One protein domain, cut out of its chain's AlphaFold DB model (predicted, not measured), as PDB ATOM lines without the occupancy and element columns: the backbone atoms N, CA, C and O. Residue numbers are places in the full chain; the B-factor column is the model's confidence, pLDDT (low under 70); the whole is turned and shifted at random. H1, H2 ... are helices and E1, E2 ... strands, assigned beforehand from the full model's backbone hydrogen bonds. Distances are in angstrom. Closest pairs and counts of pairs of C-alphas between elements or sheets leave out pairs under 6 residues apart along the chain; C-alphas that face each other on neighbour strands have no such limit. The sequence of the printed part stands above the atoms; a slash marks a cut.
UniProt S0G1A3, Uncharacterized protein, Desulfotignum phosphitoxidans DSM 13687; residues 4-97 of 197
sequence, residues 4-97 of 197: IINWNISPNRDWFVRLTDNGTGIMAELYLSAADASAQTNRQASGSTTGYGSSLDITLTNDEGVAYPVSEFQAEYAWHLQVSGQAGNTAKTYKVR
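This is residues 4 to 97 of the 197 residues of an uncharacterized protein of Desulfotignum phosphitoxidans DSM 13687 (UniProt S0G1A3). Two small sheets stand face to face as a sandwich, their strands crossed at 40 degrees: E4 E3 E2 E7 and E1 E6 E5. The short helix H1 packs on the larger sheet at one end of the longest axis, and the loop around Glu 76 makes the other end. The 94 printed residues hold seven named strands and one named helix, in the order E1 E2 E3 H1 E4 E5 E6 E7; both sheets are antiparallel. The class is mostly strand, with under half of the residues in named elements; the whole is compact, radius of gyration of the C-alphas 12.2 A, spans 34 by 32 by 23 A.

E1, residues 4 to 7, begins at C-alpha 4 (46.766, -41.287, 20.517). E2, residues 15 to 21, is 19.6 A long, and E3, residues 26 to 31, 16.5 A. H1 is residues 34 to 39, E4 45 to 48, E5 53 to 58 and E6 81 to 85. E7, residues 92 to 96, ends at C-alpha 96 (45.849, -48.370, 15.249).

The larger sheet is strongly twisted. In the hairpin E2 and E3, N 18 and O 29 are 2.8 A apart; E4 and E3 have N 30 and O 45 at 2.9 A, E2 and E7 N 17 and O 94 at 2.8 A. H1 is on this sheet, 8.5 A high; its closest C-alpha pair with E2 is Phe 16 and Ala 34, 6.0 A. Every O i to N i+4 pair in H1 is within hydrogen-bond range. In the other sheet, N 5 and O 82 of E1 and E6 are 2.8 A apart, and in the hairpin E5 and E6, N 83 and O 56 2.9 A. Between the sheets, the closest C-alphas of E3 and E6 are Ile 26 and Gly 85, 6.6 A.

The C-alphas farthest apart, of Ala 39 and Glu 76, are 33.7 A apart. The link E5 to E6 is long, 22 residues. The printed part has no cut, and no printed residue is under 70 in pLDDT.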
ATOM      1  N   ILE A   4      48.175 -41.192  20.904       91.12
ATOM      2  CA  ILE A   4      46.766 -41.287  20.517       91.12
ATOM      3  C   ILE A   4      45.991 -41.722  21.758       91.12
ATOM      4  O   ILE A   4      46.339 -42.725  22.379       91.12
ATOM      5  N   ILE A   5      44.988 -40.937  22.130       90.38
ATOM      6  CA  ILE A   5      44.103 -41.189  23.269       90.38
ATOM      7  C   ILE A   5      42.891 -41.984  22.803       90.38
ATOM      8  O   ILE A   5      42.527 -42.972  23.431       90.38
ATOM      9  N   ASN A   6      42.285 -41.558  21.696       88.44
ATOM     10  CA  ASN A   6      41.117 -42.211  21.126       88.44
ATOM     11  C   ASN A   6      41.092 -42.029  19.604       88.44
ATOM     12  O   ASN A   6      41.800 -41.174  19.063       88.44
ATOM     13  N   TRP A   7      40.314 -42.845  18.904       90.19
ATOM     14  CA  TRP A   7      40.207 -42.799  17.450       90.19
ATOM     15  C   TRP A   7      38.822 -43.277  16.986       90.19
ATOM     16  O   TRP A   7      38.202 -44.116  17.629       90.19
ATOM     17  N   ASN A   8      38.338 -42.706  15.885       90.25
ATOM     18  CA  ASN A   8      36.972 -42.841  15.378       90.25
ATOM     19  C   ASN A   8      36.980 -42.837  13.836       90.25
ATOM     20  O   ASN A   8      36.431 -41.944  13.194       90.25
ATOM     21  N   ILE A   9      37.694 -43.789  13.229       89.88
ATOM     22  CA  ILE A   9      37.988 -43.787  11.787       89.88
ATOM     23  C   ILE A   9      37.268 -44.944  11.094       89.88
ATOM     24  O   ILE A   9      37.485 -46.109  11.427       89.88
ATOM     25  N   SER A  10      36.472 -44.620  10.078       88.56
ATOM     26  CA  SER A  10      35.906 -45.559   9.109       88.56
ATOM     27  C   SER A  10      36.626 -45.409   7.759       88.56
ATOM     28  O   SER A  10      36.949 -44.282   7.400       88.56
ATOM     29  N   PRO A  11      36.900 -46.484   6.993       87.94
ATOM     30  CA  PRO A  11      36.613 -47.874   7.317       87.94
ATOM     31  C   PRO A  11      37.433 -48.362   8.511       87.94
ATOM     32  O   PRO A  11      38.592 -47.991   8.705       87.94
ATOM     33  N   ASN A  12      36.805 -49.230   9.293       82.88
ATOM     34  CA  ASN A  12      37.403 -49.820  10.472       82.88
ATOM     35  C   ASN A  12      38.413 -50.907  10.067       82.88
ATOM     36  O   ASN A  12      38.028 -51.963   9.565       82.88
ATOM     37  N   ARG A  13      39.710 -50.617  10.188       88.00
ATOM     38  CA  ARG A  13      40.803 -51.505   9.764       88.00
ATOM     39  C   ARG A  13      42.113 -51.154  10.455       88.00
ATOM     40  O   ARG A  13      42.203 -50.171  11.182       88.00
ATOM     41  N   ASP A  14      43.143 -51.940  10.157       90.50
ATOM     42  CA  ASP A  14      44.516 -51.603  10.506       90.50
ATOM     43  C   ASP A  14      44.968 -50.326   9.783       90.50
ATOM     44  O   ASP A  14      45.065 -50.274   8.555       90.50
ATOM     45  N   TRP A  15      45.305 -49.323  10.583       92.88
ATOM     46  CA  TRP A  15      45.842 -48.040  10.174       92.88
ATOM     47  C   TRP A  15      47.203 -47.789  10.826       92.88
ATOM     48  O   TRP A  15      47.470 -48.188  11.962       92.88
ATOM     49  N   PHE A  16      48.073 -47.074  10.122       95.50
ATOM     50  CA  PHE A  16      49.335 -46.578  10.658       95.50
ATOM     51  C   PHE A  16      49.257 -45.060  10.762       95.50
ATOM     52  O   PHE A  16      49.262 -44.363   9.751       95.50
ATOM     53  N   VAL A  17      49.169 -44.555  11.990       96.25
ATOM     54  CA  VAL A  17      49.075 -43.124  12.285       96.25
ATOM     55  C   VAL A  17      50.449 -42.614  12.686       96.25
ATOM     56  O   VAL A  17      50.996 -43.022  13.713       96.25
ATOM     57  N   ARG A  18      51.009 -41.696  11.907       96.75
ATOM     58  CA  ARG A  18      52.219 -40.960  12.261       96.75
ATOM     59  C   ARG A  18      51.827 -39.630  12.895       96.75
ATOM     60  O   ARG A  18      51.138 -38.831  12.272       96.75
ATOM     61  N   LEU A  19      52.275 -39.402  14.125       96.75
ATOM     62  CA  LEU A  19      52.139 -38.133  14.827       96.75
ATOM     63  C   LEU A  19      53.467 -37.381  14.813       96.75
ATOM     64  O   LEU A  19      54.502 -37.955  15.167       96.75
ATOM     65  N   THR A  20      53.435 -36.099  14.469       95.94
ATOM     66  CA  THR A  20      54.607 -35.219  14.506       95.94
ATOM     67  C   THR A  20      54.260 -33.858  15.084       95.94
ATOM     68  O   THR A  20      53.123 -33.400  15.007       95.94
ATOM     69  N   ASP A  21      55.260 -33.187  15.638       94.75
ATOM     70  CA  ASP A  21      55.200 -31.744  15.836       94.75
ATOM     71  C   ASP A  21      55.247 -31.036  14.463       94.75
ATOM     72  O   ASP A  21      56.086 -31.384  13.628       94.75
ATOM     73  N   ASN A  22      54.334 -30.093  14.203       92.25
ATOM     74  CA  ASN A  22      54.328 -29.262  12.988       92.25
ATOM     75  C   ASN A  22      54.757 -27.798  13.229       92.25
ATOM     76  O   ASN A  22      54.647 -26.969  12.328       92.25
ATOM     77  N   GLY A  23      55.227 -27.472  14.434       91.00
ATOM     78  CA  GLY A  23      55.650 -26.146  14.873       91.00
ATOM     79  C   GLY A  23      54.567 -25.374  15.629       91.00
ATOM     80  O   GLY A  23      54.885 -24.629  16.558       91.00
ATOM     81  N   THR A  24      53.288 -25.581  15.307       92.44
ATOM     82  CA  THR A  24      52.152 -24.875  15.933       92.44
ATOM     83  C   THR A  24      51.139 -25.805  16.600       92.44
ATOM     84  O   THR A  24      50.202 -25.329  17.239       92.44
ATOM     85  N   GLY A  25      51.336 -27.116  16.499       94.12
ATOM     86  CA  GLY A  25      50.472 -28.154  17.031       94.12
ATOM     87  C   GLY A  25      50.952 -29.551  16.639       94.12
ATOM     88  O   GLY A  25      52.118 -29.780  16.309       94.12
ATOM     89  N   ILE A  26      50.040 -30.511  16.706       96.69
ATOM     90  CA  ILE A  26      50.302 -31.916  16.413       96.69
ATOM     91  C   ILE A  26      49.701 -32.224  15.049       96.69
ATOM     92  O   ILE A  26      48.499 -32.063  14.858       96.69
ATOM     93  N   MET A  27      50.527 -32.680  14.114       96.56
ATOM     94  CA  MET A  27      50.083 -33.233  12.837       96.56
ATOM     95  C   MET A  27      49.889 -34.739  12.981       96.56
ATOM     96  O   MET A  27      50.752 -35.427  13.529       96.56
ATOM     97  N   ALA A  28      48.775 -35.238  12.462       97.25
ATOM     98  CA  ALA A  28      48.511 -36.651  12.279       97.25
ATOM     99  C   ALA A  28      48.432 -36.973  10.788       97.25
ATOM    100  O   ALA A  28      47.748 -36.297  10.021       97.25
ATOM    101  N   GLU A  29      49.113 -38.039  10.395       97.56
ATOM    102  CA  GLU A  29      49.112 -38.570   9.040       97.56
ATOM    103  C   GLU A  29      48.743 -40.048   9.071       97.56
ATOM    104  O   GLU A  29      49.269 -40.809   9.887       97.56
ATOM    105  N   LEU A  30      47.851 -40.459   8.177       96.56
ATOM    106  CA  LEU A  30      47.290 -41.801   8.140       96.56
ATOM    107  C   LEU A  30      47.798 -42.582   6.924       96.56
ATOM    108  O   LEU A  30      47.740 -42.096   5.794       96.56
ATOM    109  N   TYR A  31      48.244 -43.815   7.154       96.25
ATOM    110  CA  TYR A  31      48.811 -44.707   6.144       96.25
ATOM    111  C   TYR A  31      48.259 -46.131   6.281       96.25
ATOM    112  O   TYR A  31      47.785 -46.531   7.345       96.25
ATOM    113  N   LEU A  32      48.379 -46.926   5.214       93.75
ATOM    114  CA  LEU A  32      47.977 -48.343   5.200       93.75
ATOM    115  C   LEU A  32      49.100 -49.295   5.637       93.75
ATOM    116  O   LEU A  32      48.833 -50.449   5.965       93.75
ATOM    117  N   SER A  33      50.356 -48.839   5.639       93.81
ATOM    118  CA  SER A  33      51.508 -49.665   6.002       93.81
ATOM    119  C   SER A  33      52.529 -48.901   6.851       93.81
ATOM    120  O   SER A  33      52.671 -47.681   6.753       93.81
ATOM    121  N   ALA A  34      53.284 -49.631   7.679       92.62
ATOM    122  CA  ALA A  34      54.382 -49.057   8.458       92.62
ATOM    123  C   ALA A  34      55.514 -48.511   7.570       92.62
ATOM    124  O   ALA A  34      56.175 -47.538   7.941       92.62
ATOM    125  N   ALA A  35      55.746 -49.148   6.417       94.62
ATOM    126  CA  ALA A  35      56.768 -48.737   5.461       94.62
ATOM    127  C   ALA A  35      56.417 -47.376   4.852       94.62
ATOM    128  O   ALA A  35      57.237 -46.463   4.897       94.62
ATOM    129  N   ASP A  36      55.171 -47.222   4.398       95.81
ATOM    130  CA  ASP A  36      54.639 -45.962   3.879       95.81
ATOM    131  C   ASP A  36      54.663 -44.855   4.934       95.81
ATOM    132  O   ASP A  36      55.127 -43.755   4.653       95.81
ATOM    133  N   ALA A  37      54.272 -45.156   6.176       94.25
ATOM    134  CA  ALA A  37      54.331 -44.185   7.269       94.25
ATOM    135  C   ALA A  37      55.764 -43.724   7.586       94.25
ATOM    136  O   ALA A  37      55.987 -42.568   7.942       94.25
ATOM    137  N   SER A  38      56.747 -44.620   7.466       93.00
ATOM    138  CA  SER A  38      58.157 -44.295   7.712       93.00
ATOM    139  C   SER A  38      58.769 -43.504   6.551       93.00
ATOM    140  O   SER A  38      59.524 -42.561   6.781       93.00
ATOM    141  N   ALA A  39      58.426 -43.873   5.314       95.00
ATOM    142  CA  ALA A  39      58.883 -43.212   4.094       95.00
ATOM    143  C   ALA A  39      58.087 -41.940   3.749       95.00
ATOM    144  O   ALA A  39      58.536 -41.162   2.913       95.00
ATOM    145  N   GLN A  40      56.940 -41.721   4.402       94.56
ATOM    146  CA  GLN A  40      55.972 -40.658   4.110       94.56
ATOM    147  C   GLN A  40      55.462 -40.715   2.663       94.56
ATOM    148  O   GLN A  40      55.386 -39.710   1.959       94.56
ATOM    149  N   THR A  41      55.117 -41.919   2.210       94.44
ATOM    150  CA  THR A  41      54.581 -42.190   0.870       94.44
ATOM    151  C   THR A  41      53.146 -42.696   0.959       94.44
ATOM    152  O   THR A  41      52.757 -43.252   1.976       94.44
ATOM    153  N   ASN A  42      52.342 -42.521  -0.096       93.06
ATOM    154  CA  ASN A  42      50.981 -43.081  -0.187       93.06
ATOM    155  C   ASN A  42      50.065 -42.733   1.009       93.06
ATOM    156  O   ASN A  42      49.302 -43.578   1.495       93.06
ATOM    157  N   ARG A  43      50.152 -41.496   1.508       96.19
ATOM    158  CA  ARG A  43      49.311 -41.012   2.608       96.19
ATOM    159  C   ARG A  43      47.835 -41.046   2.207       96.19
ATOM    160  O   ARG A  43      47.491 -40.754   1.068       96.19
ATOM    161  N   GLN A  44      46.978 -41.461   3.137       96.38
ATOM    162  CA  GLN A  44      45.534 -41.586   2.908       96.38
ATOM    163  C   GLN A  44      44.768 -40.366   3.420       96.38
ATOM    164  O   GLN A  44      43.818 -39.912   2.795       96.38
ATOM    165  N   ALA A  45      45.183 -39.824   4.561       97.06
ATOM    166  CA  ALA A  45      44.572 -38.633   5.124       97.06
ATOM    167  C   ALA A  45      45.540 -37.920   6.065       97.06
ATOM    168  O   ALA A  45      46.483 -38.526   6.588       97.06
ATOM    169  N   SER A  46      45.292 -36.638   6.312       97.12
ATOM    170  CA  SER A  46      46.045 -35.857   7.290       97.12
ATOM    171  C   SER A  46      45.186 -34.808   7.987       97.12
ATOM    172  O   SER A  46      44.124 -34.425   7.504       97.12
ATOM    173  N   GLY A  47      45.636 -34.359   9.152       97.25
ATOM    174  CA  GLY A  47      44.974 -33.317   9.927       97.25
ATOM    175  C   GLY A  47      45.864 -32.834  11.063       97.25
ATOM    176  O   GLY A  47      46.803 -33.524  11.457       97.25
ATOM    177  N   SER A  48      45.584 -31.651  11.603       96.94
ATOM    178  CA  SER A  48      46.403 -31.072  12.670       96.94
ATOM    179  C   SER A  48      45.586 -30.375  13.745       96.94
ATOM    180  O   SER A  48      44.544 -29.790  13.457       96.94
ATOM    181  N   THR A  49      46.109 -30.369  14.967       96.50
ATOM    182  CA  THR A  49      45.566 -29.569  16.070       96.50
ATOM    183  C   THR A  49      45.998 -28.106  15.959       96.50
ATOM    184  O   THR A  49      46.997 -27.779  15.316       96.50
ATOM    185  N   THR A  50      45.281 -27.222  16.657       92.81
ATOM    186  CA  THR A  50      45.759 -25.862  16.943       92.81
ATOM    187  C   THR A  50      46.338 -25.844  18.356       92.81
ATOM    188  O   THR A  50      45.593 -25.854  19.332       92.81
ATOM    189  N   GLY A  51      47.664 -25.852  18.477       93.56
ATOM    190  CA  GLY A  51      48.360 -25.899  19.763       93.56
ATOM    191  C   GLY A  51      48.648 -27.310  20.279       93.56
ATOM    192  O   GLY A  51      48.433 -28.319  19.601       93.56
ATOM    193  N   TYR A  52      49.166 -27.359  21.506       95.56
ATOM    194  CA  TYR A  52      49.595 -28.576  22.197       95.56
ATOM    195  C   TYR A  52      48.836 -28.766  23.511       95.56
ATOM    196  O   TYR A  52      48.323 -27.806  24.081       95.56
ATOM    197  N   GLY A  53      48.796 -29.998  24.012       92.75
ATOM    198  CA  GLY A  53      48.041 -30.341  25.210       92.75
ATOM    199  C   GLY A  53      47.639 -31.811  25.252       92.75
ATOM    200  O   GLY A  53      48.280 -32.673  24.643       92.75
ATOM    201  N   SER A  54      46.572 -32.084  25.992       91.75
ATOM    202  CA  SER A  54      45.944 -33.397  26.135       91.75
ATOM    203  C   SER A  54      44.540 -33.386  25.543       91.75
ATOM    204  O   SER A  54      43.852 -32.376  25.656       91.75
ATOM    205  N   SER A  55      44.113 -34.519  24.986       91.12
ATOM    206  CA  SER A  55      42.767 -34.712  24.425       91.12
ATOM    207  C   SER A  55      42.413 -33.669  23.365       91.12
ATOM    208  O   SER A  55      41.344 -33.070  23.401       91.12
ATOM    209  N   LEU A  56      43.349 -33.420  22.450       93.75
ATOM    210  CA  LEU A  56      43.139 -32.529  21.320       93.75
ATOM    211  C   LEU A  56      42.530 -33.305  20.158       93.75
ATOM    212  O   LEU A  56      43.093 -34.309  19.715       93.75
ATOM    213  N   ASP A  57      41.414 -32.800  19.659       95.44
ATOM    214  CA  ASP A  57      40.695 -33.379  18.536       95.44
ATOM    215  C   ASP A  57      41.398 -33.050  17.209       95.44
ATOM    216  O   ASP A  57      41.824 -31.919  16.961       95.44
ATOM    217  N   ILE A  58      41.504 -34.051  16.339       95.81
ATOM    218  CA  ILE A  58      41.944 -33.928  14.951       95.81
ATOM    219  C   ILE A  58      40.842 -34.467  14.045       95.81
ATOM    220  O   ILE A  58      40.439 -35.631  14.141       95.81
ATOM    221  N   THR A  59      40.421 -33.633  13.102       96.25
ATOM    222  CA  THR A  59      39.627 -34.041  11.941       96.25
ATOM    223  C   THR A  59      40.578 -34.325  10.784       96.25
ATOM    224  O   THR A  59      41.410 -33.485  10.439       96.25
ATOM    225  N   LEU A  60      40.491 -35.524  10.208       96.31
ATOM    226  CA  LEU A  60      41.318 -35.921   9.076       96.31
ATOM    227  C   LEU A  60      40.652 -35.497   7.765       96.31
ATOM    228  O   LEU A  60      39.445 -35.629   7.596       96.31
ATOM    229  N   THR A  61      41.454 -35.000   6.831       96.94
ATOM    230  CA  THR A  61      41.051 -34.715   5.452       96.94
ATOM    231  C   THR A  61      41.724 -35.723   4.531       96.94
ATOM    232  O   THR A  61      42.926 -35.961   4.656       96.94
ATOM    233  N   ASN A  62      40.948 -36.320   3.628       97.06
ATOM    234  CA  ASN A  62      41.449 -37.281   2.648       97.06
ATOM    235  C   ASN A  62      42.379 -36.612   1.637       97.06
ATOM    236  O   ASN A  62      42.044 -35.557   1.095       97.06
ATOM    237  N   ASP A  63      43.505 -37.260   1.349       95.81
ATOM    238  CA  ASP A  63      44.355 -36.854   0.233       95.81
ATOM    239  C   ASP A  63      43.649 -37.213  -1.100       95.81
ATOM    240  O   ASP A  63      42.741 -38.049  -1.161       95.81
ATOM    241  N   GLU A  64      44.016 -36.547  -2.194       92.94
ATOM    242  CA  GLU A  64      43.358 -36.755  -3.489       92.94
ATOM    243  C   GLU A  64      43.642 -38.161  -4.052       92.94
ATOM    244  O   GLU A  64      44.782 -38.625  -4.065       92.94
ATOM    245  N   GLY A  65      42.603 -38.847  -4.546       89.38
ATOM    246  CA  GLY A  65      42.747 -40.144  -5.223       89.38
ATOM    247  C   GLY A  65      43.081 -41.330  -4.310       89.38
ATOM    248  O   GLY A  65      43.541 -42.366  -4.792       89.38
ATOM    249  N   VAL A  66      42.867 -41.199  -3.000       91.31
ATOM    250  CA  VAL A  66      43.199 -42.241  -2.022       91.31
ATOM    251  C   VAL A  66      42.356 -43.501  -2.193       91.31
ATOM    252  O   VAL A  66      41.170 -43.450  -2.517       91.31
ATOM    253  N   ALA A  67      42.980 -44.655  -1.953       85.62
ATOM    254  CA  ALA A  67      42.347 -45.957  -2.146       85.62
ATOM    255  C   ALA A  67      41.250 -46.234  -1.108       85.62
ATOM    256  O   ALA A  67      40.290 -46.947  -1.396       85.62
ATOM    257  N   TYR A  68      41.404 -45.685   0.100       88.69
ATOM    258  CA  TYR A  68      40.467 -45.858   1.204       88.69
ATOM    259  C   TYR A  68      40.218 -44.503   1.872       88.69
ATOM    260  O   TYR A  68      40.915 -44.176   2.834       88.69
ATOM    261  N   PRO A  69      39.267 -43.702   1.354       91.38
ATOM    262  CA  PRO A  69      38.910 -42.445   1.989       91.38
ATOM    263  C   PRO A  69      38.346 -42.714   3.384       91.38
ATOM    264  O   PRO A  69      37.568 -43.652   3.577       91.38
ATOM    265  N   VAL A  70      38.752 -41.891   4.345       91.56
ATOM    266  CA  VAL A  70      38.264 -41.936   5.714       91.56
ATOM    267  C   VAL A  70      37.023 -41.082   5.918       91.56
ATOM    268  O   VAL A  70      36.861 -40.038   5.281       91.56
ATOM    269  N   SER A  71      36.175 -41.535   6.833       91.25
ATOM    270  CA  SER A  71      35.064 -40.794   7.429       91.25
ATOM    271  C   SER A  71      34.994 -41.088   8.928       91.25
ATOM    272  O   SER A  71      35.695 -41.977   9.427       91.25
ATOM    273  N   GLU A  72      34.114 -40.403   9.654       87.94
ATOM    274  CA  GLU A  72      33.820 -40.738  11.044       87.94
ATOM    275  C   GLU A  72      33.191 -42.140  11.137       87.94
ATOM    276  O   GLU A  72      32.351 -42.517  10.313       87.94
ATOM    277  N   PHE A  73      33.614 -42.933  12.126       85.12
ATOM    278  CA  PHE A  73      33.002 -44.237  12.409       85.12
ATOM    279  C   PHE A  73      31.680 -44.078  13.176       85.12
ATOM    280  O   PHE A  73      30.658 -44.615  12.758       85.12
ATOM    281  N   GLN A  74      31.684 -43.261  14.229       82.94
ATOM    282  CA  GLN A  74      30.511 -42.769  14.945       82.94
ATOM    283  C   GLN A  74      30.265 -41.309  14.564       82.94
ATOM    284  O   GLN A  74      31.097 -40.443  14.842       82.94
ATOM    285  N   ALA A  75      29.106 -41.026  13.967       81.44
ATOM    286  CA  ALA A  75      28.742 -39.679  13.518       81.44
ATOM    287  C   ALA A  75      28.497 -38.685  14.674       81.44
ATOM    288  O   ALA A  75      28.469 -37.477  14.451       81.44
ATOM    289  N   GLU A  76      28.312 -39.177  15.904       84.19
ATOM    290  CA  GLU A  76      28.131 -38.343  17.101       84.19
ATOM    291  C   GLU A  76      29.425 -37.636  17.535       84.19
ATOM    292  O   GLU A  76      29.373 -36.609  18.216       84.19
ATOM    293  N   TYR A  77      30.588 -38.152  17.128       84.38
ATOM    294  CA  TYR A  77      31.882 -37.543  17.417       84.38
ATOM    295  C   TYR A  77      32.378 -36.752  16.205       84.38
ATOM    296  O   TYR A  77      32.583 -37.302  15.130       84.38
ATOM    297  N   ALA A  78      32.643 -35.458  16.398       88.94
ATOM    298  CA  ALA A  78      33.122 -34.553  15.346       88.94
ATOM    299  C   ALA A  78      34.646 -34.637  15.088       88.94
ATOM    300  O   ALA A  78      35.251 -33.700  14.562       88.94
ATOM    301  N   TRP A  79      35.289 -35.733  15.494       92.88
ATOM    302  CA  TRP A  79      36.733 -35.931  15.408       92.88
ATOM    303  C   TRP A  79      37.068 -37.349  14.938       92.88
ATOM    304  O   TRP A  79      36.322 -38.298  15.178       92.88
ATOM    305  N   HIS A  80      38.217 -37.484  14.272       94.38
ATOM    306  CA  HIS A  80      38.755 -38.765  13.803       94.38
ATOM    307  C   HIS A  80      39.798 -39.325  14.771       94.38
ATOM    308  O   HIS A  80      39.865 -40.531  14.995       94.38
ATOM    309  N   LEU A  81      40.628 -38.455  15.349       93.69
ATOM    310  CA  LEU A  81      41.638 -38.816  16.340       93.69
ATOM    311  C   LEU A  81      41.589 -37.845  17.514       93.69
ATOM    312  O   LEU A  81      41.489 -36.640  17.314       93.69
ATOM    313  N   GLN A  82      41.756 -38.366  18.722       93.62
ATOM    314  CA  GLN A  82      42.121 -37.587  19.898       93.62
ATOM    315  C   GLN A  82      43.574 -37.856  20.238       93.62
ATOM    316  O   GLN A  82      43.977 -39.006  20.425       93.62
ATOM    317  N   VAL A  83      44.371 -36.799  20.338       94.75
ATOM    318  CA  VAL A  83      45.816 -36.901  20.548       94.75
ATOM    319  C   VAL A  83      46.281 -36.076  21.740       94.75
ATOM    320  O   VAL A  83      45.604 -35.178  22.236       94.75
ATOM    321  N   SER A  84      47.481 -36.384  22.212       94.62
ATOM    322  CA  SER A  84      48.216 -35.570  23.174       94.62
ATOM    323  C   SER A  84      49.635 -35.336  22.690       94.62
ATOM    324  O   SER A  84      50.193 -36.152  21.955       94.62
ATOM    325  N   GLY A  85      50.224 -34.214  23.089       93.19
ATOM    326  CA  GLY A  85      51.557 -33.824  22.655       93.19
ATOM    327  C   GLY A  85      52.003 -32.483  23.221       93.19
ATOM    328  O   GLY A  85      51.248 -31.780  23.879       93.19
ATOM    329  N   GLN A  86      53.268 -32.157  22.970       93.38
ATOM    330  CA  GLN A  86      53.939 -30.915  23.355       93.38
ATOM    331  C   GLN A  86      54.932 -30.548  22.247       93.38
ATOM    332  O   GLN A  86      55.345 -31.438  21.492       93.38
ATOM    333  N   ALA A  87      55.323 -29.278  22.189       93.75
ATOM    334  CA  ALA A  87      56.339 -28.803  21.259       93.75
ATOM    335  C   ALA A  87      57.666 -29.564  21.434       93.75
ATOM    336  O   ALA A  87      58.052 -29.929  22.547       93.75
ATOM    337  N   GLY A  88      58.364 -29.806  20.329       90.38
ATOM    338  CA  GLY A  88      59.641 -30.508  20.266       90.38
ATOM    339  C   GLY A  88      59.550 -32.032  20.400       90.38
ATOM    340  O   GLY A  88      60.588 -32.692  20.472       90.38
ATOM    341  N   ASN A  89      58.352 -32.626  20.447       90.81
ATOM    342  CA  ASN A  89      58.239 -34.085  20.464       90.81
ATOM    343  C   ASN A  89      58.693 -34.689  19.129       90.81
ATOM    344  O   ASN A  89      58.248 -34.287  18.055       90.81
ATOM    345  N   THR A  90      59.516 -35.732  19.212       91.75
ATOM    346  CA  THR A  90      59.937 -36.507  18.044       91.75
ATOM    347  C   THR A  90      58.768 -37.257  17.417       91.75
ATOM    348  O   THR A  90      57.881 -37.746  18.119       91.75
ATOM    349  N   ALA A  91      58.798 -37.374  16.088       93.38
ATOM    350  CA  ALA A  91      57.809 -38.120  15.323       93.38
ATOM    351  C   ALA A  91      57.645 -39.555  15.850       93.38
ATOM    352  O   ALA A  91      58.636 -40.243  16.112       93.38
ATOM    353  N   LYS A  92      56.398 -40.019  15.972       94.06
ATOM    354  CA  LYS A  92      56.070 -41.391  16.383       94.06
ATOM    355  C   LYS A  92      54.993 -41.988  15.495       94.06
ATOM    356  O   LYS A  92      54.030 -41.311  15.155       94.06
ATOM    357  N   THR A  93      55.134 -43.271  15.185       94.44
ATOM    358  CA  THR A  93      54.156 -44.028  14.397       94.44
ATOM    359  C   THR A  93      53.461 -45.047  15.286       94.44
ATOM    360  O   THR A  93      54.118 -45.820  15.983       94.44
ATOM    361  N   TYR A  94      52.135 -45.064  15.240       92.56
ATOM    362  CA  TYR A  94      51.276 -45.981  15.973       92.56
ATOM    363  C   TYR A  94      50.539 -46.874  14.986       92.56
ATOM    364  O   TYR A  94      49.990 -46.389  13.998       92.56
ATOM    365  N   LYS A  95      50.493 -48.179  15.263       91.44
ATOM    366  CA  LYS A  95      49.545 -49.070  14.596       91.44
ATOM    367  C   LYS A  95      48.226 -49.004  15.360       91.44
ATOM    368  O   LYS A  95      48.141 -49.524  16.471       91.44
ATOM    369  N   VAL A  96      47.228 -48.371  14.763       87.50
ATOM    370  CA  VAL A  96      45.849 -48.370  15.249       87.50
ATOM    371  C   VAL A  96      45.158 -49.549  14.575       87.50
ATOM    372  O   VAL A  96      45.114 -49.621  13.353       87.50
ATOM    373  N   ARG A  97      44.735 -50.541  15.356       77.00
ATOM    374  CA  ARG A  97      44.023 -51.713  14.826       77.00
ATOM    375  C   ARG A  97      42.532 -51.440  14.768       77.00
ATOM    376  O   ARG A  97      42.100 -50.488  15.387       77.00
TER     377      ARG A  97